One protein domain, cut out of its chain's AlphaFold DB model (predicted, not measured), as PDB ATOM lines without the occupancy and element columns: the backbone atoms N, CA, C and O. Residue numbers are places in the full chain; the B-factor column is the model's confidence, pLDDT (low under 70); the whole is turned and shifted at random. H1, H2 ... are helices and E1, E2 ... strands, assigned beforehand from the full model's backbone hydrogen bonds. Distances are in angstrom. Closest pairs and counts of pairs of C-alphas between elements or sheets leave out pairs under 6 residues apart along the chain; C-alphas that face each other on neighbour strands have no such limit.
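What this domain is: This is residues 368 to 404 and 449 to 461 of the 513 residues of an uncharacterized protein of Tetrapisispora phaffii (strain ATCC 24235 / CBS 4417 / NBRC 1672 / NRRL Y-8282 / UCD 70-5) (UniProt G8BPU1). This is a loose, open and flat arrangement: short helix H1 at one end, longer helix H2 in the middle, and two short strands side by side, E1 and E2, at the other end. Residues 368 to 375, of which 370 to 375 belong to H1, stick out free, and residues 452 to 461 form a tail with no named element. The printed part has 50 residues, with two named helices and two named strands in the order H1, H2, E1, E2; the sheet order is E1, E2, parallel, and the class is mixed, helices and strands. The whole is loose, with a radius of gyration of the C-alphas of 12.8 A, and spans 33 by 28 by 14 A.

How they stand to each other: Start with H1, residues 370 to 377, and go on to H2, residues 384 to 397; the two are apart. A tight link leads from H2 to E1, residues 400 to 402, where the closest C-alphas of the two, Thr 395 and Ile 401, are 6.6 A apart. Beside E1, find its parallel neighbour E2, residues 449 to 451, at 16 degrees between their directions. N 402 and O 450, 3.0 A apart, are within hydrogen-bond range, and C-alphas 401 and 450 face each other at 5.1 A. H2 and E2 are apart. In H1 every O i to N i+4 pair is within hydrogen-bond range; in H2, 9 of 10 are.

Where its parts are: Find C-alpha 370 at (-30.571, 12.967, -40.168); from there H1 runs 10.5 A to C-alpha 377. H2 runs 20.9 A, from C-alpha 384 at (-47.682, 5.703, -26.398) to C-alpha 397. E1 measures 6.5 A; E2 measures 6.9 A and ends at C-alpha 451, (-45.233, 21.583, -14.303).

The domain as a whole: The C-alphas farthest apart, those of Asn 369 and Asp 404, are 35.6 A apart. Residues 405 to 448 are not printed, and C-alphas 404 and 449 are 12.1 A apart across this cut. Of the links that are printed whole, none is long. Look for pLDDT under 70 at residues 378 to 382, 384 and 454 to 461.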
ATOM      1  N   HIS A 368     -26.472  13.089 -34.142       74.81
ATOM      2  CA  HIS A 368     -25.356  12.710 -35.021       74.81
ATOM      3  C   HIS A 368     -25.759  12.455 -36.490       74.81
ATOM      4  O   HIS A 368     -24.895  12.456 -37.362       74.81
ATOM      5  N   ASN A 369     -27.039  12.193 -36.782       79.88
ATOM      6  CA  ASN A 369     -27.504  11.784 -38.113       79.88
ATOM      7  C   ASN A 369     -28.938  12.276 -38.387       79.88
ATOM      8  O   ASN A 369     -29.790  12.231 -37.497       79.88
ATOM      9  N   LYS A 370     -29.226  12.658 -39.642       75.75
ATOM     10  CA  LYS A 370     -30.571  12.967 -40.168       75.75
ATOM     11  C   LYS A 370     -31.608  11.881 -39.820       75.75
ATOM     12  O   LYS A 370     -32.737  12.207 -39.478       75.75
ATOM     13  N   LYS A 371     -31.232  10.595 -39.808       77.50
ATOM     14  CA  LYS A 371     -32.114   9.488 -39.376       77.50
ATOM     15  C   LYS A 371     -32.472   9.554 -37.891       77.50
ATOM     16  O   LYS A 371     -33.617   9.309 -37.535       77.50
ATOM     17  N   SER A 372     -31.515   9.909 -37.036       73.69
ATOM     18  CA  SER A 372     -31.743  10.079 -35.596       73.69
ATOM     19  C   SER A 372     -32.568  11.332 -35.307       73.69
ATOM     20  O   SER A 372     -33.372  11.321 -34.384       73.69
ATOM     21  N   LEU A 373     -32.414  12.383 -36.124       75.62
ATOM     22  CA  LEU A 373     -33.265  13.577 -36.100       75.62
ATOM     23  C   LEU A 373     -34.702  13.218 -36.469       75.62
ATOM     24  O   LEU A 373     -35.629  13.568 -35.747       75.62
ATOM     25  N   LYS A 374     -34.865  12.453 -37.553       73.00
ATOM     26  CA  LYS A 374     -36.152  11.923 -37.996       73.00
ATOM     27  C   LYS A 374     -36.785  11.077 -36.895       73.00
ATOM     28  O   LYS A 374     -37.872  11.386 -36.461       73.00
ATOM     29  N   GLN A 375     -36.078  10.110 -36.321       70.88
ATOM     30  CA  GLN A 375     -36.591   9.316 -35.191       70.88
ATOM     31  C   GLN A 375     -36.872  10.135 -33.921       70.88
ATOM     32  O   GLN A 375     -37.612   9.687 -33.047       70.88
ATOM     33  N   PHE A 376     -36.246  11.302 -33.772       71.56
ATOM     34  CA  PHE A 376     -36.500  12.198 -32.653       71.56
ATOM     35  C   PHE A 376     -37.800  12.998 -32.847       71.56
ATOM     36  O   PHE A 376     -38.526  13.187 -31.874       71.56
ATOM     37  N   TYR A 377     -38.099  13.434 -34.078       71.38
ATOM     38  CA  TYR A 377     -39.237  14.313 -34.394       71.38
ATOM     39  C   TYR A 377     -40.417  13.628 -35.103       71.38
ATOM     40  O   TYR A 377     -41.563  13.932 -34.784       71.38
ATOM     41  N   ASP A 378     -40.165  12.701 -36.025       63.94
ATOM     42  CA  ASP A 378     -41.177  11.887 -36.704       63.94
ATOM     43  C   ASP A 378     -41.646  10.789 -35.756       63.94
ATOM     44  O   ASP A 378     -41.233   9.628 -35.809       63.94
ATOM     45  N   ARG A 379     -42.521  11.189 -34.843       63.28
ATOM     46  CA  ARG A 379     -43.393  10.259 -34.144       63.28
ATOM     47  C   ARG A 379     -44.616  10.021 -34.997       63.28
ATOM     48  O   ARG A 379     -45.228  10.972 -35.479       63.28
ATOM     49  N   ALA A 380     -44.998   8.756 -35.121       55.69
ATOM     50  CA  ALA A 380     -46.358   8.443 -35.505       55.69
ATOM     51  C   ALA A 380     -47.283   9.084 -34.451       55.69
ATOM     52  O   ALA A 380     -47.114   8.809 -33.256       55.69
ATOM     53  N   PRO A 381     -48.206   9.978 -34.843       57.19
ATOM     54  CA  PRO A 381     -49.211  10.476 -33.917       57.19
ATOM     55  C   PRO A 381     -49.962   9.268 -33.342       57.19
ATOM     56  O   PRO A 381     -50.552   8.497 -34.095       57.19
ATOM     57  N   GLY A 382     -49.871   9.070 -32.023       60.81
ATOM     58  CA  GLY A 382     -50.521   7.962 -31.314       60.81
ATOM     59  C   GLY A 382     -49.615   6.840 -30.788       60.81
ATOM     60  O   GLY A 382     -50.142   5.921 -30.175       60.81
ATOM     61  N   SER A 383     -48.285   6.877 -30.964       70.50
ATOM     62  CA  SER A 383     -47.420   5.913 -30.255       70.50
ATOM     63  C   SER A 383     -47.265   6.315 -28.781       70.50
ATOM     64  O   SER A 383     -46.624   7.337 -28.502       70.50
ATOM     65  N   GLU A 384     -47.810   5.521 -27.857       69.31
ATOM     66  CA  GLU A 384     -47.682   5.703 -26.398       69.31
ATOM     67  C   GLU A 384     -46.208   5.848 -25.959       69.31
ATOM     68  O   GLU A 384     -45.883   6.733 -25.171       69.31
ATOM     69  N   ASP A 385     -45.280   5.140 -26.613       74.06
ATOM     70  CA  ASP A 385     -43.820   5.239 -26.410       74.06
ATOM     71  C   ASP A 385     -43.255   6.665 -26.522       74.06
ATOM     72  O   ASP A 385     -42.167   6.999 -26.030       74.06
ATOM     73  N   GLY A 386     -43.970   7.537 -27.230       72.50
ATOM     74  CA  GLY A 386     -43.561   8.908 -27.406       72.50
ATOM     75  C   GLY A 386     -43.592   9.678 -26.085       72.50
ATOM     76  O   GLY A 386     -42.597  10.300 -25.685       72.50
ATOM     77  N   THR A 387     -44.742   9.712 -25.431       74.19
ATOM     78  CA  THR A 387     -44.919  10.521 -24.221       74.19
ATOM     79  C   THR A 387     -43.908  10.086 -23.166       74.19
ATOM     80  O   THR A 387     -43.101  10.913 -22.741       74.19
ATOM     81  N   GLU A 388     -43.804   8.783 -22.901       81.62
ATOM     82  CA  GLU A 388     -42.869   8.211 -21.928       81.62
ATOM     83  C   GLU A 388     -41.415   8.624 -22.162       81.62
ATOM     84  O   GLU A 388     -40.718   9.009 -21.228       81.62
ATOM     85  N   ARG A 389     -40.932   8.624 -23.410       76.75
ATOM     86  CA  ARG A 389     -39.544   9.025 -23.689       76.75
ATOM     87  C   ARG A 389     -39.282  10.507 -23.402       76.75
ATOM     88  O   ARG A 389     -38.169  10.849 -23.001       76.75
ATOM     89  N   ILE A 390     -40.264  11.387 -23.628       80.12
ATOM     90  CA  ILE A 390     -40.132  12.811 -23.262       80.12
ATOM     91  C   ILE A 390     -40.158  12.948 -21.747       80.12
ATOM     92  O   ILE A 390     -39.303  13.645 -21.206       80.12
ATOM     93  N   LEU A 391     -41.074  12.252 -21.073       83.00
ATOM     94  CA  LEU A 391     -41.157  12.261 -19.615       83.00
ATOM     95  C   LEU A 391     -39.854  11.763 -18.984       83.00
ATOM     96  O   LEU A 391     -39.283  12.459 -18.156       83.00
ATOM     97  N   ASN A 392     -39.317  10.644 -19.469       84.31
ATOM     98  CA  ASN A 392     -38.036  10.081 -19.039       84.31
ATOM     99  C   ASN A 392     -36.862  11.033 -19.270       84.31
ATOM    100  O   ASN A 392     -35.913  11.074 -18.493       84.31
ATOM    101  N   ARG A 393     -36.895  11.801 -20.358       81.12
ATOM    102  CA  ARG A 393     -35.862  12.801 -20.611       81.12
ATOM    103  C   ARG A 393     -35.995  13.985 -19.665       81.12
ATOM    104  O   ARG A 393     -34.987  14.453 -19.144       81.12
ATOM    105  N   LEU A 394     -37.215  14.470 -19.458       82.94
ATOM    106  CA  LEU A 394     -37.460  15.539 -18.505       82.94
ATOM    107  C   LEU A 394     -36.967  15.094 -17.126       82.94
ATOM    108  O   LEU A 394     -36.200  15.834 -16.520       82.94
ATOM    109  N   THR A 395     -37.320  13.891 -16.658       84.69
ATOM    110  CA  THR A 395     -36.931  13.386 -15.324       84.69
ATOM    111  C   THR A 395     -35.429  13.189 -15.162       84.69
ATOM    112  O   THR A 395     -34.925  13.250 -14.047       84.69
ATOM    113  N   GLN A 396     -34.691  13.001 -16.258       84.31
ATOM    114  CA  GLN A 396     -33.227  12.994 -16.241       84.31
ATOM    115  C   GLN A 396     -32.618  14.401 -16.189       84.31
ATOM    116  O   GLN A 396     -31.551  14.585 -15.605       84.31
ATOM    117  N   GLU A 397     -33.245  15.387 -16.836       82.12
ATOM    118  CA  GLU A 397     -32.696  16.742 -16.979       82.12
ATOM    119  C   GLU A 397     -33.117  17.702 -15.856       82.12
ATOM    120  O   GLU A 397     -32.395  18.669 -15.583       82.12
ATOM    121  N   TRP A 398     -34.256  17.446 -15.213       83.75
ATOM    122  CA  TRP A 398     -34.867  18.307 -14.201       83.75
ATOM    123  C   TRP A 398     -34.977  17.587 -12.863       83.75
ATOM    124  O   TRP A 398     -35.308  16.407 -12.806       83.75
ATOM    125  N   HIS A 399     -34.703  18.311 -11.777       83.25
ATOM    126  CA  HIS A 399     -34.668  17.726 -10.437       83.25
ATOM    127  C   HIS A 399     -36.066  17.397  -9.903       83.25
ATOM    128  O   HIS A 399     -36.235  16.463  -9.123       83.25
ATOM    129  N   SER A 400     -37.076  18.164 -10.315       83.00
ATOM    130  CA  SER A 400     -38.456  17.977  -9.875       83.00
ATOM    131  C   SER A 400     -39.407  18.265 -11.029       83.00
ATOM    132  O   SER A 400     -39.393  19.351 -11.612       83.00
ATOM    133  N   ILE A 401     -40.208  17.266 -11.387       84.50
ATOM    134  CA  ILE A 401     -41.264  17.398 -12.388       84.50
ATOM    135  C   ILE A 401     -42.569  17.062 -11.717       84.50
ATOM    136  O   ILE A 401     -42.712  15.994 -11.123       84.50
ATOM    137  N   HIS A 402     -43.500  17.987 -11.853       85.62
ATOM    138  CA  HIS A 402     -44.837  17.856 -11.325       85.62
ATOM    139  C   HIS A 402     -45.768  17.519 -12.489       85.62
ATOM    140  O   HIS A 402     -45.956  18.297 -13.431       85.62
ATOM    141  N   PHE A 403     -46.286  16.297 -12.453       81.81
ATOM    142  CA  PHE A 403     -47.393  15.841 -13.280       81.81
ATOM    143  C   PHE A 403     -48.648  16.054 -12.450       81.81
ATOM    144  O   PHE A 403     -49.149  15.105 -11.858       81.81
ATOM    145  N   ASP A 404     -49.068  17.301 -12.260       70.19
ATOM    146  CA  ASP A 404     -50.176  17.538 -11.342       70.19
ATOM    147  C   ASP A 404     -51.477  17.068 -11.989       70.19
ATOM    148  O   ASP A 404     -52.043  17.760 -12.837       70.19
ATOM    149  N   TYR A 449     -38.098  23.554 -10.978       83.19
ATOM    150  CA  TYR A 449     -39.166  22.602 -11.245       83.19
ATOM    151  C   TYR A 449     -39.996  22.991 -12.474       83.19
ATOM    152  O   TYR A 449     -40.097  24.166 -12.839       83.19
ATOM    153  N   VAL A 450     -40.593  21.983 -13.115       83.50
ATOM    154  CA  VAL A 450     -41.440  22.134 -14.310       83.50
ATOM    155  C   VAL A 450     -42.774  21.425 -14.081       83.50
ATOM    156  O   VAL A 450     -42.791  20.234 -13.769       83.50
ATOM    157  N   HIS A 451     -43.880  22.147 -14.273       82.31
ATOM    158  CA  HIS A 451     -45.233  21.583 -14.303       82.31
ATOM    159  C   HIS A 451     -45.592  21.217 -15.743       82.31
ATOM    160  O   HIS A 451     -45.513  22.060 -16.640       82.31
ATOM    161  N   VAL A 452     -45.938  19.952 -15.981       80.31
ATOM    162  CA  VAL A 452     -46.211  19.439 -17.337       80.31
ATOM    163  C   VAL A 452     -47.713  19.433 -17.648       80.31
ATOM    164  O   VAL A 452     -48.094  19.639 -18.801       80.31
ATOM    165  N   SER A 453     -48.565  19.266 -16.633       71.12
ATOM    166  CA  SER A 453     -50.027  19.159 -16.768       71.12
ATOM    167  C   SER A 453     -50.728  20.462 -17.174       71.12
ATOM    168  O   SER A 453     -51.751  20.413 -17.848       71.12
ATOM    169  N   ASP A 454     -50.142  21.624 -16.871       57.88
ATOM    170  CA  ASP A 454     -50.699  22.941 -17.232       57.88
ATOM    171  C   ASP A 454     -50.504  23.320 -18.706       57.88
ATOM    172  O   ASP A 454     -51.042  24.322 -19.194       57.88
ATOM    173  N   THR A 455     -49.728  22.537 -19.455       57.06
ATOM    174  CA  THR A 455     -49.530  22.804 -20.877       57.06
ATOM    175  C   THR A 455     -50.605  22.083 -21.675       57.06
ATOM    176  O   THR A 455     -50.565  20.867 -21.832       57.06
ATOM    177  N   TRP A 456     -51.586  22.859 -22.157       54.28
ATOM    178  CA  TRP A 456     -52.620  22.452 -23.115       54.28
ATOM    179  C   TRP A 456     -52.154  21.287 -23.989       54.28
ATOM    180  O   TRP A 456     -51.176  21.421 -24.733       54.28
ATOM    181  N   SER A 457     -52.864  20.160 -23.882       52.88
ATOM    182  CA  SER A 457     -52.620  18.948 -24.656       52.88
ATOM    183  C   SER A 457     -52.392  19.313 -26.121       52.88
ATOM    184  O   SER A 457     -53.313  19.674 -26.855       52.88
ATOM    185  N   ALA A 458     -51.146  19.191 -26.581       58.12
ATOM    186  CA  ALA A 458     -50.794  19.394 -27.984       58.12
ATOM    187  C   ALA A 458     -51.525  18.409 -28.921       58.12
ATOM    188  O   ALA A 458     -51.405  18.524 -30.140       58.12
ATOM    189  N   MET A 459     -52.251  17.442 -28.349       58.41
ATOM    190  CA  MET A 459     -52.955  16.367 -29.026       58.41
ATOM    191  C   MET A 459     -54.372  16.724 -29.484       58.41
ATOM    192  O   MET A 459     -54.907  15.992 -30.311       58.41
ATOM    193  N   GLU A 460     -54.989  17.809 -29.002       60.88
ATOM    194  CA  GLU A 460     -56.406  18.063 -29.322       60.88
ATOM    195  C   GLU A 460     -56.638  18.450 -30.796       60.88
ATOM    196  O   GLU A 460     -57.738  18.291 -31.322       60.88
ATOM    197  N   TYR A 461     -55.602  18.889 -31.520       65.81
ATOM    198  CA  TYR A 461     -55.723  19.152 -32.951       65.81
ATOM    199  C   TYR A 461     -54.430  18.895 -33.722       65.81
ATOM    200  O   TYR A 461     -53.322  19.203 -33.277       65.81
TER     201      TYR A 461